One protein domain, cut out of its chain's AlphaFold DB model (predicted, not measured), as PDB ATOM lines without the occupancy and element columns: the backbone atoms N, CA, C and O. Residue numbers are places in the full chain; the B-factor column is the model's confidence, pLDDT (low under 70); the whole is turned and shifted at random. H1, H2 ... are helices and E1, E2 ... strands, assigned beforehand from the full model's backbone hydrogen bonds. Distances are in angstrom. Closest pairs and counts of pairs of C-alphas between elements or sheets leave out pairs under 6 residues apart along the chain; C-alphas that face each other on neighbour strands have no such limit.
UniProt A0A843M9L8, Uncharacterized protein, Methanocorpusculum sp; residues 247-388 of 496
ATOM      1  N   SER A 247     119.490 126.354 152.230       97.94
ATOM      2  CA  SER A 247     120.197 126.597 150.975       97.94
ATOM      3  C   SER A 247     120.188 128.083 150.629       97.94
ATOM      4  O   SER A 247     119.198 128.775 150.869       97.94
ATOM      5  N   ILE A 248     121.296 128.583 150.077       97.94
ATOM      6  CA  ILE A 248     121.462 129.998 149.730       97.94
ATOM      7  C   ILE A 248     121.798 130.134 148.247       97.94
ATOM      8  O   ILE A 248     122.876 129.752 147.786       97.94
ATOM      9  N   GLY A 249     120.874 130.735 147.510       96.94
ATOM     10  CA  GLY A 249     121.072 131.245 146.164       96.94
ATOM     11  C   GLY A 249     121.710 132.622 146.173       96.94
ATOM     12  O   GLY A 249     121.274 133.489 146.925       96.94
ATOM     13  N   TYR A 250     122.709 132.851 145.322       95.31
ATOM     14  CA  TYR A 250     123.261 134.191 145.110       95.31
ATOM     15  C   TYR A 250     123.696 134.391 143.668       95.31
ATOM     16  O   TYR A 250     124.620 133.727 143.208       95.31
ATOM     17  N   ALA A 251     123.073 135.349 142.989       94.00
ATOM     18  CA  ALA A 251     123.476 135.789 141.664       94.00
ATOM     19  C   ALA A 251     123.742 137.293 141.681       94.00
ATOM     20  O   ALA A 251     123.012 138.052 142.322       94.00
ATOM     21  N   ALA A 252     124.771 137.729 140.959       91.56
ATOM     22  CA  ALA A 252     125.108 139.139 140.837       91.56
ATOM     23  C   ALA A 252     125.599 139.487 139.434       91.56
ATOM     24  O   ALA A 252     126.283 138.702 138.778       91.56
ATOM     25  N   GLU A 253     125.288 140.703 138.997       89.81
ATOM     26  CA  GLU A 253     125.731 141.260 137.724       89.81
ATOM     27  C   GLU A 253     126.359 142.637 137.942       89.81
ATOM     28  O   GLU A 253     125.803 143.501 138.625       89.81
ATOM     29  N   ARG A 254     127.504 142.870 137.295       87.25
ATOM     30  CA  ARG A 254     128.162 144.174 137.285       87.25
ATOM     31  C   ARG A 254     127.570 145.092 136.224       87.25
ATOM     32  O   ARG A 254     127.594 144.788 135.032       87.25
ATOM     33  N   ILE A 255     127.112 146.265 136.646       85.19
ATOM     34  CA  ILE A 255     126.490 147.263 135.779       85.19
ATOM     35  C   ILE A 255     127.559 147.961 134.915       85.19
ATOM     36  O   ILE A 255     128.537 148.507 135.446       85.19
ATOM     37  N   PRO A 256     127.405 147.983 133.573       74.88
ATOM     38  CA  PRO A 256     128.340 148.670 132.689       74.88
ATOM     39  C   PRO A 256     128.285 150.191 132.890       74.88
ATOM     40  O   PRO A 256     127.226 150.773 133.121       74.88
ATOM     41  N   LYS A 257     129.432 150.872 132.754       67.00
ATOM     42  CA  LYS A 257     129.488 152.341 132.828       67.00
ATOM     43  C   LYS A 257     128.690 152.950 131.673       67.00
ATOM     44  O   LYS A 257     129.089 152.826 130.515       67.00
ATOM     45  N   SER A 258     127.618 153.673 131.980       58.31
ATOM     46  CA  SER A 258     126.908 154.463 130.974       58.31
ATOM     47  C   SER A 258     127.715 155.722 130.633       58.31
ATOM     48  O   SER A 258     127.644 156.732 131.326       58.31
ATOM     49  N   LEU A 259     128.523 155.669 129.568       52.34
ATOM     50  CA  LEU A 259     129.227 156.845 129.022       52.34
ATOM     51  C   LEU A 259     128.310 157.740 128.161       52.34
ATOM     52  O   LEU A 259     128.694 158.849 127.801       52.34
ATOM     53  N   LEU A 260     127.094 157.284 127.837       49.72
ATOM     54  CA  LEU A 260     126.199 157.921 126.860       49.72
ATOM     55  C   LEU A 260     125.057 158.759 127.474       49.72
ATOM     56  O   LEU A 260     124.221 159.284 126.740       49.72
ATOM     57  N   GLY A 261     125.008 158.912 128.802       52.09
ATOM     58  CA  GLY A 261     123.896 159.564 129.516       52.09
ATOM     59  C   GLY A 261     123.734 161.076 129.278       52.09
ATOM     60  O   GLY A 261     122.714 161.649 129.651       52.09
ATOM     61  N   PHE A 262     124.699 161.747 128.638       52.91
ATOM     62  CA  PHE A 262     124.666 163.207 128.471       52.91
ATOM     63  C   PHE A 262     123.957 163.704 127.198       52.91
ATOM     64  O   PHE A 262     123.459 164.829 127.197       52.91
ATOM     65  N   PHE A 263     123.857 162.896 126.134       54.66
ATOM     66  CA  PHE A 263     123.371 163.366 124.822       54.66
ATOM     67  C   PHE A 263     121.863 163.176 124.569       54.66
ATOM     68  O   PHE A 263     121.309 163.841 123.697       54.66
ATOM     69  N   ASN A 264     121.160 162.344 125.344       49.03
ATOM     70  CA  ASN A 264     119.761 161.970 125.063       49.03
ATOM     71  C   ASN A 264     118.699 162.738 125.874       49.03
ATOM     72  O   ASN A 264     117.573 162.272 126.055       49.03
ATOM     73  N   ARG A 265     119.015 163.964 126.309       52.12
ATOM     74  CA  ARG A 265     118.135 164.781 127.167       52.12
ATOM     75  C   ARG A 265     116.820 165.246 126.504       52.12
ATOM     76  O   ARG A 265     115.956 165.783 127.185       52.12
ATOM     77  N   PHE A 266     116.634 165.004 125.203       52.22
ATOM     78  CA  PHE A 266     115.489 165.478 124.409       52.22
ATOM     79  C   PHE A 266     114.308 164.488 124.277       52.22
ATOM     80  O   PHE A 266     113.300 164.837 123.669       52.22
ATOM     81  N   ARG A 267     114.379 163.269 124.844       57.22
ATOM     82  CA  ARG A 267     113.290 162.257 124.777       57.22
ATOM     83  C   ARG A 267     113.014 161.564 126.127       57.22
ATOM     84  O   ARG A 267     112.896 160.350 126.204       57.22
ATOM     85  N   MET A 268     112.933 162.345 127.202       55.59
ATOM     86  CA  MET A 268     112.964 161.869 128.597       55.59
ATOM     87  C   MET A 268     111.975 160.748 128.956       55.59
ATOM     88  O   MET A 268     112.375 159.766 129.568       55.59
ATOM     89  N   GLU A 269     110.709 160.838 128.555       58.62
ATOM     90  CA  GLU A 269     109.678 159.930 129.078       58.62
ATOM     91  C   GLU A 269     109.841 158.479 128.594       58.62
ATOM     92  O   GLU A 269     109.842 157.544 129.393       58.62
ATOM     93  N   LYS A 270     110.086 158.275 127.292       57.22
ATOM     94  CA  LYS A 270     110.248 156.929 126.720       57.22
ATOM     95  C   LYS A 270     111.537 156.240 127.193       57.22
ATOM     96  O   LYS A 270     111.522 155.038 127.435       57.22
ATOM     97  N   TYR A 271     112.622 156.997 127.374       59.94
ATOM     98  CA  TYR A 271     113.886 156.456 127.886       59.94
ATOM     99  C   TYR A 271     113.783 156.024 129.358       59.94
ATOM    100  O   TYR A 271     114.279 154.955 129.703       59.94
ATOM    101  N   LEU A 272     113.096 156.797 130.210       61.31
ATOM    102  CA  LEU A 272     112.908 156.450 131.626       61.31
ATOM    103  C   LEU A 272     112.035 155.197 131.811       61.31
ATOM    104  O   LEU A 272     112.340 154.345 132.646       61.31
ATOM    105  N   LEU A 273     110.983 155.047 130.997       65.19
ATOM    106  CA  LEU A 273     110.150 153.839 130.968       65.19
ATOM    107  C   LEU A 273     110.947 152.594 130.538       65.19
ATOM    108  O   LEU A 273     110.837 151.546 131.180       65.19
ATOM    109  N   GLU A 274     111.776 152.706 129.496       73.25
ATOM    110  CA  GLU A 274     112.630 151.607 129.027       73.25
ATOM    111  C   GLU A 274     113.713 151.221 130.053       73.25
ATOM    112  O   GLU A 274     113.992 150.034 130.233       73.25
ATOM    113  N   GLU A 275     114.308 152.182 130.767       76.62
ATOM    114  CA  GLU A 275     115.266 151.888 131.843       76.62
ATOM    115  C   GLU A 275     114.610 151.193 133.042       76.62
ATOM    116  O   GLU A 275     115.147 150.201 133.542       76.62
ATOM    117  N   GLY A 276     113.427 151.644 133.472       81.00
ATOM    118  CA  GLY A 276     112.694 151.008 134.570       81.00
ATOM    119  C   GLY A 276     112.311 149.552 134.270       81.00
ATOM    120  O   GLY A 276     112.411 148.680 135.141       81.00
ATOM    121  N   GLN A 277     111.930 149.252 133.023       86.62
ATOM    122  CA  GLN A 277     111.671 147.878 132.577       86.62
ATOM    123  C   GLN A 277     112.944 147.023 132.575       86.62
ATOM    124  O   GLN A 277     112.906 145.887 133.044       86.62
ATOM    125  N   LYS A 278     114.081 147.571 132.123       87.00
ATOM    126  CA  LYS A 278     115.372 146.864 132.136       87.00
ATOM    127  C   LYS A 278     115.827 146.507 133.550       87.00
ATOM    128  O   LYS A 278     116.212 145.366 133.776       87.00
ATOM    129  N   ARG A 279     115.740 147.441 134.505       89.50
ATOM    130  CA  ARG A 279     116.069 147.177 135.921       89.50
ATOM    131  C   ARG A 279     115.184 146.077 136.499       89.50
ATOM    132  O   ARG A 279     115.677 145.136 137.101       89.50
ATOM    133  N   THR A 280     113.880 146.150 136.238       92.12
ATOM    134  CA  THR A 280     112.915 145.128 136.671       92.12
ATOM    135  C   THR A 280     113.265 143.742 136.126       92.12
ATOM    136  O   THR A 280     113.350 142.789 136.895       92.12
ATOM    137  N   ALA A 281     113.504 143.636 134.816       92.69
ATOM    138  CA  ALA A 281     113.860 142.375 134.173       92.69
ATOM    139  C   ALA A 281     115.178 141.804 134.713       92.69
ATOM    140  O   ALA A 281     115.251 140.611 134.982       92.69
ATOM    141  N   ARG A 282     116.184 142.662 134.934       93.19
ATOM    142  CA  ARG A 282     117.483 142.279 135.501       93.19
ATOM    143  C   ARG A 282     117.336 141.605 136.861       93.19
ATOM    144  O   ARG A 282     117.855 140.515 137.054       93.19
ATOM    145  N   ILE A 283     116.615 142.232 137.791       93.44
ATOM    146  CA  ILE A 283     116.454 141.683 139.144       93.44
ATOM    147  C   ILE A 283     115.705 140.344 139.087       93.44
ATOM    148  O   ILE A 283     116.107 139.389 139.744       93.44
ATOM    149  N   VAL A 284     114.649 140.240 138.271       95.50
ATOM    150  CA  VAL A 284     113.905 138.979 138.101       95.50
ATOM    151  C   VAL A 284     114.795 137.875 137.521       95.50
ATOM    152  O   VAL A 284     114.691 136.728 137.947       95.50
ATOM    153  N   GLU A 285     115.676 138.205 136.578       95.56
ATOM    154  CA  GLU A 285     116.614 137.241 135.998       95.56
ATOM    155  C   GLU A 285     117.661 136.778 137.015       95.56
ATOM    156  O   GLU A 285     117.845 135.576 137.195       95.56
ATOM    157  N   LEU A 286     118.261 137.709 137.764       95.81
ATOM    158  CA  LEU A 286     119.173 137.384 138.864       95.81
ATOM    159  C   LEU A 286     118.498 136.492 139.912       95.81
ATOM    160  O   LEU A 286     119.103 135.543 140.396       95.81
ATOM    161  N   ALA A 287     117.228 136.738 140.233       96.50
ATOM    162  CA  ALA A 287     116.483 135.900 141.168       96.50
ATOM    163  C   ALA A 287     116.305 134.461 140.658       96.50
ATOM    164  O   ALA A 287     116.477 133.510 141.419       96.50
ATOM    165  N   LYS A 288     116.002 134.279 139.367       96.62
ATOM    166  CA  LYS A 288     115.925 132.941 138.762       96.62
ATOM    167  C   LYS A 288     117.276 132.238 138.792       96.62
ATOM    168  O   LYS A 288     117.332 131.071 139.169       96.62
ATOM    169  N   GLN A 289     118.347 132.951 138.448       95.44
ATOM    170  CA  GLN A 289     119.705 132.420 138.520       95.44
ATOM    171  C   GLN A 289     120.064 132.013 139.951       95.44
ATOM    172  O   GLN A 289     120.562 130.912 140.157       95.44
ATOM    173  N   ALA A 290     119.748 132.844 140.948       95.88
ATOM    174  CA  ALA A 290     120.008 132.545 142.353       95.88
ATOM    175  C   ALA A 290     119.320 131.244 142.806       95.88
ATOM    176  O   ALA A 290     119.942 130.445 143.498       95.88
ATOM    177  N   VAL A 291     118.073 131.002 142.390       95.88
ATOM    178  CA  VAL A 291     117.322 129.794 142.778       95.88
ATOM    179  C   VAL A 291     117.758 128.550 142.005       95.88
ATOM    180  O   VAL A 291     117.899 127.485 142.601       95.88
ATOM    181  N   TYR A 292     117.935 128.655 140.687       93.75
ATOM    182  CA  TYR A 292     118.065 127.477 139.823       93.75
ATOM    183  C   TYR A 292     119.500 127.151 139.404       93.75
ATOM    184  O   TYR A 292     119.771 126.009 139.035       93.75
ATOM    185  N   GLU A 293     120.418 128.117 139.439       92.00
ATOM    186  CA  GLU A 293     121.768 127.956 138.881       92.00
ATOM    187  C   GLU A 293     122.882 128.198 139.902       92.00
ATOM    188  O   GLU A 293     123.879 127.480 139.908       92.00
ATOM    189  N   GLU A 294     122.719 129.204 140.757       93.69
ATOM    190  CA  GLU A 294     123.748 129.729 141.657       93.69
ATOM    191  C   GLU A 294     123.404 129.451 143.131       93.69
ATOM    192  O   GLU A 294     123.657 130.260 144.034       93.69
ATOM    193  N   VAL A 295     122.817 128.282 143.370       95.06
ATOM    194  CA  VAL A 295     122.392 127.796 144.682       95.06
ATOM    195  C   VAL A 295     123.525 127.056 145.403       95.06
ATOM    196  O   VAL A 295     124.303 126.330 144.785       95.06
ATOM    197  N   SER A 296     123.658 127.245 146.719       97.31
ATOM    198  CA  SER A 296     124.720 126.611 147.516       97.31
ATOM    199  C   SER A 296     124.620 125.084 147.499       97.31
ATOM    200  O   SER A 296     125.637 124.398 147.409       97.31
ATOM    201  N   ILE A 297     123.393 124.564 147.521       97.56
ATOM    202  CA  ILE A 297     123.072 123.153 147.337       97.56
ATOM    203  C   ILE A 297     121.800 123.015 146.484       97.56
ATOM    204  O   ILE A 297     120.781 123.639 146.810       97.56
ATOM    205  N   PRO A 298     121.815 122.214 145.400       96.06
ATOM    206  CA  PRO A 298     120.621 121.976 144.595       96.06
ATOM    207  C   PRO A 298     119.480 121.403 145.439       96.06
ATOM    208  O   PRO A 298     119.661 120.420 146.162       96.06
ATOM    209  N   CYS A 299     118.303 122.015 145.350       94.56
ATOM    210  CA  CYS A 299     117.133 121.638 146.135       94.56
ATOM    211  C   CYS A 299     115.828 121.971 145.407       94.56
ATOM    212  O   CYS A 299     115.818 122.713 144.423       94.56
ATOM    213  N   ASP A 300     114.726 121.403 145.894       94.44
ATOM    214  CA  ASP A 300     113.387 121.727 145.418       94.44
ATOM    215  C   ASP A 300     112.814 122.910 146.210       94.44
ATOM    216  O   ASP A 300     112.438 122.774 147.377       94.44
ATOM    217  N   LEU A 301     112.717 124.066 145.545       94.88
ATOM    218  CA  LEU A 301     112.090 125.293 146.049       94.88
ATOM    219  C   LEU A 301     110.718 125.043 146.688       94.88
ATOM    220  O   LEU A 301     110.388 125.668 147.693       94.88
ATOM    221  N   THR A 302     109.927 124.128 146.124       96.19
ATOM    222  CA  THR A 302     108.551 123.884 146.572       96.19
ATOM    223  C   THR A 302     108.467 123.200 147.923       96.19
ATOM    224  O   THR A 302     107.397 123.166 148.515       96.19
ATOM    225  N   THR A 303     109.582 122.694 148.446       96.38
ATOM    226  CA  THR A 303     109.633 122.058 149.765       96.38
ATOM    227  C   THR A 303     109.968 123.022 150.897       96.38
ATOM    228  O   THR A 303     109.766 122.664 152.052       96.38
ATOM    229  N   ALA A 304     110.458 124.227 150.589       97.38
ATOM    230  CA  ALA A 304     110.914 125.176 151.599       97.38
ATOM    231  C   ALA A 304     109.763 125.637 152.513       97.38
ATOM    232  O   ALA A 304     108.682 125.999 152.038       97.38
ATOM    233  N   ASN A 305     110.017 125.676 153.822       96.81
ATOM    234  CA  ASN A 305     109.068 126.178 154.820       96.81
ATOM    235  C   ASN A 305     109.175 127.696 155.009       96.81
ATOM    236  O   ASN A 305     108.186 128.353 155.327       96.81
ATOM    237  N   LYS A 306     110.372 128.258 154.833       97.69
ATOM    238  CA  LYS A 306     110.626 129.691 154.975       97.69
ATOM    239  C   LYS A 306     111.500 130.180 153.829       97.69
ATOM    240  O   LYS A 306     112.339 129.434 153.317       97.69
ATOM    241  N   ALA A 307     111.329 131.440 153.448       97.50
ATOM    242  CA  ALA A 307     112.198 132.082 152.473       97.50
ATOM    243  C   ALA A 307     112.568 133.511 152.863       97.50
ATOM    244  O   ALA A 307     111.782 134.236 153.471       97.50
ATOM    245  N   LEU A 308     113.760 133.924 152.446       95.94
ATOM    246  CA  LEU A 308     114.239 135.295 152.567       95.94
ATOM    247  C   LEU A 308     114.767 135.768 151.217       95.94
ATOM    248  O   LEU A 308     115.581 135.081 150.604       95.94
ATOM    249  N   VAL A 309     114.335 136.945 150.775       94.69
ATOM    250  CA  VAL A 309     114.838 137.593 149.557       94.69
ATOM    251  C   VAL A 309     115.567 138.879 149.929       94.69
ATOM    252  O   VAL A 309     114.964 139.788 150.491       94.69
ATOM    253  N   LEU A 310     116.842 138.988 149.570       92.06
ATOM    254  CA  LEU A 310     117.626 140.206 149.756       92.06
ATOM    255  C   LEU A 310     118.134 140.708 148.406       92.06
ATOM    256  O   LEU A 310     118.784 139.969 147.666       92.06
ATOM    257  N   ILE A 311     117.850 141.967 148.083       90.81
ATOM    258  CA  ILE A 311     118.392 142.624 146.887       90.81
ATOM    259  C   ILE A 311     119.467 143.612 147.317       90.81
ATOM    260  O   ILE A 311     119.236 144.445 148.183       90.81
ATOM    261  N   THR A 312     120.635 143.539 146.691       88.06
ATOM    262  CA  THR A 312     121.779 144.401 146.986       88.06
ATOM    263  C   THR A 312     122.229 145.163 145.745       88.06
ATOM    264  O   THR A 312     122.146 144.645 144.631       88.06
ATOM    265  N   GLY A 313     122.689 146.401 145.913       87.38
ATOM    266  CA  GLY A 313     123.245 147.205 144.822       87.38
ATOM    267  C   GLY A 313     122.981 148.704 144.954       87.38
ATOM    268  O   GLY A 313     122.417 149.149 145.954       87.38
ATOM    269  N   PRO A 314     123.393 149.508 143.959       84.75
ATOM    270  CA  PRO A 314     123.147 150.948 143.950       84.75
ATOM    271  C   PRO A 314     121.652 151.259 143.914       84.75
ATOM    272  O   PRO A 314     120.939 150.723 143.064       84.75
ATOM    273  N   SER A 315     121.180 152.174 144.764       81.81
ATOM    274  CA  SER A 315     119.749 152.488 144.911       81.81
ATOM    275  C   SER A 315     119.080 152.906 143.597       81.81
ATOM    276  O   SER A 315     117.910 152.623 143.363       81.81
ATOM    277  N   ASN A 316     119.829 153.536 142.687       81.38
ATOM    278  CA  ASN A 316     119.333 153.934 141.370       81.38
ATOM    279  C   ASN A 316     119.158 152.761 140.386       81.38
ATOM    280  O   ASN A 316     118.517 152.946 139.354       81.38
ATOM    281  N   GLU A 317     119.719 151.586 140.667       85.31
ATOM    282  CA  GLU A 317     119.582 150.369 139.854       85.31
ATOM    283  C   GLU A 317     118.562 149.375 140.431       85.31
ATOM    284  O   GLU A 317     118.127 148.458 139.727       85.31
ATOM    285  N   LEU A 318     118.124 149.581 141.675       85.31
ATOM    286  CA  LEU A 318     117.076 148.786 142.305       85.31
ATOM    287  C   LEU A 318     115.695 149.170 141.738       85.31
ATOM    288  O   LEU A 318     115.415 150.328 141.429       85.31
ATOM    289  N   SER A 319     114.821 148.178 141.548       87.69
ATOM    290  CA  SER A 319     113.461 148.368 141.027       87.69
ATOM    291  C   SER A 319     112.440 147.752 141.972       87.69
ATOM    292  O   SER A 319     112.395 146.531 142.130       87.69
ATOM    293  N   MET A 320     111.543 148.590 142.497       85.56
ATOM    294  CA  MET A 320     110.418 148.158 143.330       85.56
ATOM    295  C   MET A 320     109.511 147.148 142.617       85.56
ATOM    296  O   MET A 320     109.084 146.152 143.197       85.56
ATOM    297  N   LYS A 321     109.261 147.346 141.315       90.50
ATOM    298  CA  LYS A 321     108.484 146.380 140.520       90.50
ATOM    299  C   LYS A 321     109.187 145.023 140.455       90.50
ATOM    300  O   LYS A 321     108.516 143.996 140.524       90.50
ATOM    301  N   GLY A 322     110.517 145.017 140.345       91.50
ATOM    302  CA  GLY A 322     111.327 143.796 140.379       91.50
ATOM    303  C   GLY A 322     111.214 143.095 141.729       91.50
ATOM    304  O   GLY A 322     110.845 141.923 141.773       91.50
ATOM    305  N   PHE A 323     111.419 143.842 142.816       90.25
ATOM    306  CA  PHE A 323     111.283 143.353 144.189       90.25
ATOM    307  C   PHE A 323     109.913 142.718 144.447       90.25
ATOM    308  O   PHE A 323     109.832 141.547 144.813       90.25
ATOM    309  N   GLN A 324     108.821 143.434 144.161       92.12
ATOM    310  CA  GLN A 324     107.463 142.913 144.345       92.12
ATOM    311  C   GLN A 324     107.181 141.677 143.484       92.12
ATOM    312  O   GLN A 324     106.439 140.791 143.907       92.12
ATOM    313  N   THR A 325     107.752 141.610 142.278       94.81
ATOM    314  CA  THR A 325     107.586 140.458 141.381       94.81
ATOM    315  C   THR A 325     108.251 139.216 141.961       94.81
ATOM    316  O   THR A 325     107.618 138.165 142.019       94.81
ATOM    317  N   ILE A 326     109.493 139.334 142.436       95.75
ATOM    318  CA  ILE A 326     110.239 138.215 143.029       95.75
ATOM    319  C   ILE A 326     109.605 137.793 144.344       95.75
ATOM    320  O   ILE A 326     109.376 136.608 144.547       95.75
ATOM    321  N   ARG A 327     109.237 138.763 145.187       94.25
ATOM    322  CA  ARG A 327     108.512 138.529 146.435       94.25
ATOM    323  C   ARG A 327     107.267 137.674 146.186       94.25
ATOM    324  O   ARG A 327     107.129 136.617 146.782       94.25
ATOM    325  N   LYS A 328     106.402 138.085 145.248       95.06
ATOM    326  CA  LYS A 328     105.191 137.331 144.870       95.06
ATOM    327  C   LYS A 328     105.501 135.969 144.246       95.06
ATOM    328  O   LYS A 328     104.716 135.041 144.407       95.06
ATOM    329  N   TRP A 329     106.583 135.860 143.480       96.06
ATOM    330  CA  TRP A 329     106.984 134.603 142.857       96.06
ATOM    331  C   TRP A 329     107.431 133.581 143.905       96.06
ATOM    332  O   TRP A 329     106.904 132.472 143.905       96.06
ATOM    333  N   ILE A 330     108.333 133.958 144.814       96.75
ATOM    334  CA  ILE A 330     108.838 133.073 145.870       96.75
ATOM    335  C   ILE A 330     107.722 132.692 146.842       96.75
ATOM    336  O   ILE A 330     107.536 131.506 147.086       96.75
ATOM    337  N   ASP A 331     106.917 133.657 147.291       95.75
ATOM    338  CA  ASP A 331     105.768 133.443 148.189       95.75
ATOM    339  C   ASP A 331     104.779 132.389 147.665       95.75
ATOM    340  O   ASP A 331     104.270 131.567 148.416       95.75
ATOM    341  N   ARG A 332     104.546 132.360 146.346       96.25
ATOM    342  CA  ARG A 332     103.670 131.366 145.698       96.25
ATOM    343  C   ARG A 332     104.342 130.025 145.421       96.25
ATOM    344  O   ARG A 332     103.648 129.075 145.064       96.25
ATOM    345  N   SER A 333     105.668 129.984 145.457       96.19
ATOM    346  CA  SER A 333     106.441 128.820 145.031       96.19
ATOM    347  C   SER A 333     106.869 127.931 146.190       96.19
ATOM    348  O   SER A 333     107.086 126.750 145.953       96.19
ATOM    349  N   ILE A 334     107.004 128.468 147.405       97.00
ATOM    350  CA  ILE A 334     107.392 127.703 148.598       97.00
ATOM    351  C   ILE A 334     106.187 126.998 149.244       97.00
ATOM    352  O   ILE A 334     105.039 127.385 149.033       97.00
ATOM    353  N   LYS A 335     106.442 125.948 150.037       96.19
ATOM    354  CA  LYS A 335     105.409 125.202 150.785       96.19
ATOM    355  C   LYS A 335     104.894 125.993 151.978       96.19
ATOM    356  O   LYS A 335     103.701 125.940 152.277       96.19
ATOM    357  N   GLY A 336     105.793 126.653 152.701       91.62
ATOM    358  CA  GLY A 336     105.409 127.448 153.861       91.62
ATOM    359  C   GLY A 336     104.892 128.836 153.491       91.62
ATOM    360  O   GLY A 336     104.994 129.278 152.356       91.62
ATOM    361  N   LEU A 337     104.312 129.521 154.473       89.31
ATOM    362  CA  LEU A 337     103.698 130.847 154.301       89.31
ATOM    363  C   LEU A 337     104.543 131.967 154.926       89.31
ATOM    364  O   LEU A 337     104.072 133.086 155.112       89.31
ATOM    365  N   GLU A 338     105.783 131.655 155.297       92.62
ATOM    366  CA  GLU A 338     106.711 132.590 155.919       92.62
ATOM    367  C   GLU A 338     107.757 133.045 154.908       92.62
ATOM    368  O   GLU A 338     108.743 132.357 154.637       92.62
ATOM    369  N   MET A 339     107.556 134.242 154.369       93.25
ATOM    370  CA  MET A 339     108.514 134.864 153.472       93.25
ATOM    371  C   MET A 339     108.832 136.280 153.942       93.25
ATOM    372  O   MET A 339     107.944 137.085 154.232       93.25
ATOM    373  N   ARG A 340     110.132 136.558 154.030       93.38
ATOM    374  CA  ARG A 340     110.706 137.853 154.393       93.38
ATOM    375  C   ARG A 340     111.463 138.410 153.199       93.38
ATOM    376  O   ARG A 340     111.981 137.659 152.369       93.38
ATOM    377  N   ALA A 341     111.508 139.726 153.075       91.19
ATOM    378  CA  ALA A 341     112.218 140.349 151.976       91.19
ATOM    379  C   ALA A 341     112.671 141.755 152.346       91.19
ATOM    380  O   ALA A 341     111.889 142.502 152.925       91.19
ATOM    381  N   GLY A 342     113.878 142.120 151.927       85.44
ATOM    382  CA  GLY A 342     114.425 143.455 152.129       85.44
ATOM    383  C   GLY A 342     115.411 143.858 151.040       85.44
ATOM    384  O   GLY A 342     115.779 143.061 150.166       85.44
ATOM    385  N   ASP A 343     115.829 145.114 151.082       80.06
ATOM    386  CA  ASP A 343     116.904 145.662 150.273       80.06
ATOM    387  C   ASP A 343     118.101 146.074 151.138       80.06
ATOM    388  O   ASP A 343     117.989 146.473 152.295       80.06
ATOM    389  N   TYR A 344     119.292 145.928 150.562       77.00
ATOM    390  CA  TYR A 344     120.554 146.340 151.157       77.00
ATOM    391  C   TYR A 344     121.271 147.260 150.162       77.00
ATOM    392  O   TYR A 344     122.042 146.785 149.318       77.00
ATOM    393  N   PRO A 345     120.976 148.572 150.174       71.25
ATOM    394  CA  PRO A 345     121.581 149.508 149.240       71.25
ATOM    395  C   PRO A 345     123.082 149.650 149.515       71.25
ATOM    396  O   PRO A 345     123.513 149.924 150.635       71.25
ATOM    397  N   VAL A 346     123.893 149.489 148.467       72.50
ATOM    398  CA  VAL A 346     125.357 149.628 148.539       72.50
ATOM    399  C   VAL A 346     125.812 150.705 147.562       72.50
ATOM    400  O   VAL A 346     126.003 150.456 146.373       72.50
ATOM    401  N   HIS A 347     126.017 151.916 148.082       62.12
ATOM    402  CA  HIS A 347     126.297 153.126 147.291       62.12
ATOM    403  C   HIS A 347     127.613 153.091 146.506       62.12
ATOM    404  O   HIS A 347     127.732 153.710 145.451       62.12
ATOM    405  N   SER A 348     128.617 152.376 147.014       63.56
ATOM    406  CA  SER A 348     129.957 152.299 146.418       63.56
ATOM    407  C   SER A 348     130.141 151.114 145.462       63.56
ATOM    408  O   SER A 348     131.188 151.002 144.813       63.56
ATOM    409  N   SER A 349     129.135 150.242 145.344       74.00
ATOM    410  CA  SER A 349     129.180 149.075 144.465       74.00
ATOM    411  C   SER A 349     128.769 149.432 143.035       74.00
ATOM    412  O   SER A 349     128.097 150.425 142.776       74.00
ATOM    413  N   ARG A 350     129.181 148.616 142.064       80.62
ATOM    414  CA  ARG A 350     128.577 148.602 140.717       80.62
ATOM    415  C   ARG A 350     127.877 147.289 140.427       80.62
ATOM    416  O   ARG A 350     127.529 147.032 139.281       80.62
ATOM    417  N   ASP A 351     127.719 146.466 141.443       87.25
ATOM    418  CA  ASP A 351     127.146 145.145 141.323       87.25
ATOM    419  C   ASP A 351     125.720 145.210 141.857       87.25
ATOM    420  O   ASP A 351     125.477 145.780 142.922       87.25
ATOM    421  N   VAL A 352     124.785 144.660 141.088       90.00
ATOM    422  CA  VAL A 352     123.430 144.367 141.552       90.00
ATOM    423  C   VAL A 352     123.376 142.875 141.817       90.00
ATOM    424  O   VAL A 352     123.713 142.084 140.939       90.00
ATOM    425  N   GLY A 353     122.978 142.498 143.024       91.75
ATOM    426  CA  GLY A 353     122.897 141.116 143.467       91.75
ATOM    427  C   GLY A 353     121.526 140.777 144.031       91.75
ATOM    428  O   GLY A 353     120.831 141.632 144.577       91.75
ATOM    429  N   VAL A 354     121.151 139.511 143.905       93.69
ATOM    430  CA  VAL A 354     119.965 138.933 144.535       93.69
ATOM    431  C   VAL A 354     120.402 137.705 145.318       93.69
ATOM    432  O   VAL A 354     121.029 136.800 144.765       93.69
ATOM    433  N   ILE A 355     120.064 137.687 146.604       94.81
ATOM    434  CA  ILE A 355     120.246 136.549 147.500       94.81
ATOM    435  C   ILE A 355     118.875 135.992 147.836       94.81
ATOM    436  O   ILE A 355     117.956 136.742 148.171       94.81
ATOM    437  N   ILE A 356     118.747 134.674 147.756       96.69
ATOM    438  CA  ILE A 356     117.535 133.963 148.145       96.69
ATOM    439  C   ILE A 356     117.933 132.851 149.104       96.69
ATOM    440  O   ILE A 356     118.676 131.946 148.732       96.69
ATOM    441  N   VAL A 357     117.445 132.922 150.337       97.75
ATOM    442  CA  VAL A 357     117.605 131.860 151.334       97.75
ATOM    443  C   VAL A 357     116.342 131.017 151.328       97.75
ATOM    444  O   VAL A 357     115.243 131.551 151.465       97.75
ATOM    445  N   LEU A 358     116.508 129.709 151.175       98.06
ATOM    446  CA  LEU A 358     115.448 128.714 151.283       98.06
ATOM    447  C   LEU A 358     115.737 127.861 152.512       98.06
ATOM    448  O   LEU A 358     116.777 127.208 152.586       98.06
ATOM    449  N   ALA A 359     114.832 127.894 153.480       97.94
ATOM    450  CA  ALA A 359     115.019 127.294 154.792       97.94
ATOM    451  C   ALA A 359     113.895 126.290 155.087       97.94
ATOM    452  O   ALA A 359     112.756 126.455 154.634       97.94
ATOM    453  N   GLY A 360     114.214 125.204 155.794       97.25
ATOM    454  CA  GLY A 360     113.273 124.103 155.988       97.25
ATOM    455  C   GLY A 360     113.095 123.285 154.721       97.25
ATOM    456  O   GLY A 360     111.984 122.836 154.460       97.25
ATOM    457  N   ILE A 361     114.140 123.166 153.895       96.62
ATOM    458  CA  ILE A 361     114.058 122.422 152.636       96.62
ATOM    459  C   ILE A 361     114.070 120.915 152.886       96.62
ATOM    460  O   ILE A 361     114.855 120.393 153.680       96.62
ATOM    461  N   GLU A 362     113.222 120.204 152.152       93.00
ATOM    462  CA  GLU A 362     113.140 118.746 152.160       93.00
ATOM    463  C   GLU A 362     113.646 118.203 150.809       93.00
ATOM    464  O   GLU A 362     113.879 118.945 149.857       93.00
ATOM    465  N   ASN A 363     113.838 116.884 150.702       88.12
ATOM    466  CA  ASN A 363     114.166 116.213 149.434       88.12
ATOM    467  C   ASN A 363     115.422 116.735 148.710       88.12
ATOM    468  O   ASN A 363     115.465 116.793 147.482       88.12
ATOM    469  N   VAL A 364     116.472 117.082 149.455       96.50
ATOM    470  CA  VAL A 364     117.754 117.508 148.877       96.50
ATOM    471  C   VAL A 364     118.458 116.309 148.210       96.50
ATOM    472  O   VAL A 364     118.908 115.406 148.929       96.50
ATOM    473  N   PRO A 365     118.622 116.275 146.867       96.69
ATOM    474  CA  PRO A 365     119.128 115.091 146.161       96.69
ATOM    475  C   PRO A 365     120.526 114.666 146.614       96.69
ATOM    476  O   PRO A 365     120.800 113.480 146.790       96.69
ATOM    477  N   ARG A 366     121.402 115.643 146.879       97.25
ATOM    478  CA  ARG A 366     122.767 115.391 147.351       97.25
ATOM    479  C   ARG A 366     122.794 114.665 148.700       97.25
ATOM    480  O   ARG A 366     123.664 113.830 148.926       97.25
ATOM    481  N   LEU A 367     121.835 114.940 149.585       97.12
ATOM    482  CA  LEU A 367     121.745 114.259 150.879       97.12
ATOM    483  C   LEU A 367     121.233 112.826 150.741       97.12
ATOM    484  O   LEU A 367     121.740 111.937 151.424       97.12
ATOM    485  N   ALA A 368     120.258 112.592 149.857       96.81
ATOM    486  CA  ALA A 368     119.788 111.242 149.546       96.81
ATOM    487  C   ALA A 368     120.944 110.374 149.030       96.81
ATOM    488  O   ALA A 368     121.189 109.288 149.550       96.81
ATOM    489  N   GLU A 369     121.733 110.913 148.106       97.31
ATOM    490  CA  GLU A 369     122.906 110.234 147.566       97.31
ATOM    491  C   GLU A 369     123.969 109.926 148.637       97.31
ATOM    492  O   GLU A 369     124.483 108.811 148.699       97.31
ATOM    493  N   LEU A 370     124.297 110.882 149.515       97.25
ATOM    494  CA  LEU A 370     125.248 110.641 150.608       97.25
ATOM    495  C   LEU A 370     124.773 109.508 151.538       97.25
ATOM    496  O   LEU A 370     125.584 108.687 151.972       97.25
ATOM    497  N   ASN A 371     123.467 109.420 151.802       96.94
ATOM    498  CA  ASN A 371     122.877 108.337 152.592       96.94
ATOM    499  C   ASN A 371     122.903 106.980 151.866       96.94
ATOM    500  O   ASN A 371     123.133 105.948 152.503       96.94
ATOM    501  N   GLU A 372     122.714 106.959 150.546       97.19
ATOM    502  CA  GLU A 372     122.865 105.748 149.726       97.19
ATOM    503  C   GLU A 372     124.315 105.245 149.730       97.19
ATOM    504  O   GLU A 372     124.562 104.052 149.937       97.19
ATOM    505  N   ILE A 373     125.287 106.155 149.576       96.06
ATOM    506  CA  ILE A 373     126.717 105.830 149.654       96.06
ATOM    507  C   ILE A 373     127.064 105.293 151.041       96.06
ATOM    508  O   ILE A 373     127.759 104.282 151.144       96.06
ATOM    509  N   LYS A 374     126.557 105.929 152.104       95.62
ATOM    510  CA  LYS A 374     126.735 105.461 153.482       95.62
ATOM    511  C   LYS A 374     126.230 104.031 153.657       95.62
ATOM    512  O   LYS A 374     126.988 103.180 154.112       95.62
ATOM    513  N   SER A 375     124.990 103.765 153.249       96.44
ATOM    514  CA  SER A 375     124.366 102.442 153.381       96.44
ATOM    515  C   SER A 375     125.169 101.374 152.628       96.44
ATOM    516  O   SER A 375     125.491 100.324 153.179       96.44
ATOM    517  N   SER A 376     125.583 101.683 151.396       95.19
ATOM    518  CA  SER A 376     126.406 100.789 150.573       95.19
ATOM    519  C   SER A 376     127.771 100.512 151.215       95.19
ATOM    520  O   SER A 376     128.220  99.368 151.270       95.19
ATOM    521  N   TYR A 377     128.423 101.549 151.748       93.25
ATOM    522  CA  TYR A 377     129.712 101.428 152.425       93.25
ATOM    523  C   TYR A 377     129.617 100.564 153.692       93.25
ATOM    524  O   TYR A 377     130.448  99.680 153.901       93.25
ATOM    525  N   GLU A 378     128.590 100.767 154.519       89.81
ATOM    526  CA  GLU A 378     128.354  99.978 155.734       89.81
ATOM    527  C   GLU A 378     128.099  98.494 155.417       89.81
ATOM    528  O   GLU A 378     128.635  97.613 156.096       89.81
ATOM    529  N   GLU A 379     127.358  98.193 154.346       91.38
ATOM    530  CA  GLU A 379     127.161  96.819 153.876       91.38
ATOM    531  C   GLU A 379     128.464  96.154 153.411       91.38
ATOM    532  O   GLU A 379     128.727  94.992 153.740       91.38
ATOM    533  N   GLU A 380     129.288  96.865 152.635       89.12
ATOM    534  CA  GLU A 380     130.582  96.363 152.163       89.12
ATOM    535  C   GLU A 380     131.540  96.075 153.321       89.12
ATOM    536  O   GLU A 380     132.192  95.024 153.359       89.12
ATOM    537  N   VAL A 381     131.605  96.991 154.287       86.81
ATOM    538  CA  VAL A 381     132.410  96.839 155.499       86.81
ATOM    539  C   VAL A 381     131.895  95.653 156.325       86.81
ATOM    540  O   VAL A 381     132.680  94.779 156.695       86.81
ATOM    541  N   GLY A 382     130.579  95.531 156.523       82.25
ATOM    542  CA  GLY A 382     129.964  94.412 157.242       82.25
ATOM    543  C   GLY A 382     130.226  93.039 156.604       82.25
ATOM    544  O   GLY A 382     130.459  92.060 157.318       82.25
ATOM    545  N   LYS A 383     130.256  92.946 155.266       82.06
ATOM    546  CA  LYS A 383     130.613  91.711 154.539       82.06
ATOM    547  C   LYS A 383     132.071  91.305 154.762       82.06
ATOM    548  O   LYS A 383     132.330  90.118 154.953       82.06
ATOM    549  N   LYS A 384     133.010  92.262 154.789       72.12
ATOM    550  CA  LYS A 384     134.428  91.981 155.085       72.12
ATOM    551  C   LYS A 384     134.599  91.370 156.474       72.12
ATOM    552  O   LYS A 384     135.313  90.384 156.605       72.12
ATOM    553  N   TYR A 385     133.896  91.886 157.481       60.22
ATOM    554  CA  TYR A 385     133.969  91.339 158.840       60.22
ATOM    555  C   TYR A 385     133.236  89.996 159.000       60.22
ATOM    556  O   TYR A 385     133.716  89.127 159.723       60.22
ATOM    557  N   ARG A 386     132.124  89.761 158.284       56.66
ATOM    558  CA  ARG A 386     131.454  88.443 158.276       56.66
ATOM    559  C   ARG A 386     132.270  87.358 157.565       56.66
ATOM    560  O   ARG A 386     132.331  86.240 158.060       56.66
ATOM    561  N   GLY A 387     132.938  87.686 156.457       53.84
ATOM    562  CA  GLY A 387     133.777  86.737 155.712       53.84
ATOM    563  C   GLY A 387     135.042  86.283 156.453       53.84
ATOM    564  O   GLY A 387     135.572  85.219 156.147       53.84
ATOM    565  N   VAL A 388     135.507  87.054 157.442       51.22
ATOM    566  CA  VAL A 388     136.638  86.683 158.316       51.22
ATOM    567  C   VAL A 388     136.213  85.673 159.393       51.22
ATOM    568  O   VAL A 388     136.976  84.763 159.717       51.22
TER     569      VAL A 388
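What this domain is: This is residues 247 to 388 of the 496 residues of an uncharacterized protein of Methanocorpusculum sp (UniProt A0A843M9L8). A four-stranded sheet has H1 and H2 side by side over one face and its other face bare, a compact two-layer body. An arm, residues 368 to 388 of H3, sticks out from one end of this body, and residues 258 to 274, of which 268 to 274 belong to H1, stick out at the other; these two make the length. The printed part has 142 residues, with three named helices and four named strands in the order E1 H1 E2 H2 E3 E4 H3; the class is mixed, helices and strands. The mixed sheet has the order E1, E4, E2, E3. The whole is only just extended, close to loose, with a radius of gyration of the C-alphas of 21.8 A and spans of 88 by 33 by 22 A.

How they stand to each other: Edge strand E1, residues 247 to 254, is antiparallel to E4, residues 351 to 359, at 171 degrees; N 249 and O 356 are 2.8 A apart, within hydrogen-bond range. H1, residues 268 to 292, is on the sheet at a height of 10.5 A, over E1 and E4; on the local plane it runs slantwise to the strands, at 33 degrees to E1. The closest C-alphas of E1 and H1, those of Gly 249 and Ala 290, are 4.2 A apart. E2, residues 306 to 313, is antiparallel to E4 at 171 degrees, with N 355 and O 310 at 2.8 A. E1, H1 and E2 form a split strand-helix-strand unit, two strands running the same way with E4 between them, its crossover right-handed. H2, residues 320 to 333, is on the same face as H1, at a height of 9.4 A. H1 touches H2 with residues 279 to 287 alone, at a shallow tilt of 30 degrees, the same way; the closest C-alphas, of Thr 280 and Gly 322, are 4.2 A apart. Edge strand E3, residues 338 to 345, is parallel to E2 at 11 degrees, with N 309 and O 340 at 2.9 A; E2, H2 and E3 form a strand-helix-strand unit, also right-handed. H2 lies over E2 and E3 and runs along the strands, at 22 degrees to E3 on the local plane. H3, residues 365 to 388, is not on the sheet and is apart from H1 and H2. In H1, H2 and H3 every O i to N i+4 pair is within hydrogen-bond range.

Where its parts are: E1 begins at C-alpha 247, (120.197, 126.597, 150.975), and measures 23.7 A. H1 measures 36.5 A, E2 23.9 A, H2 19.8 A, E3 23.5 A and E4 25.4 A. H3, 35.5 A, ends at C-alpha 388, (136.638, 86.683, 158.316).

The domain as a whole: The C-alphas of Phe 266 and Val 388, the two farthest apart, are 88.3 A apart. The printed part has no cut. The links E1 to H1 and H1 to E2 are long, 13 residues each. The pLDDT is under 70 at residues 257 to 273, 347 to 348 and 385 to 388.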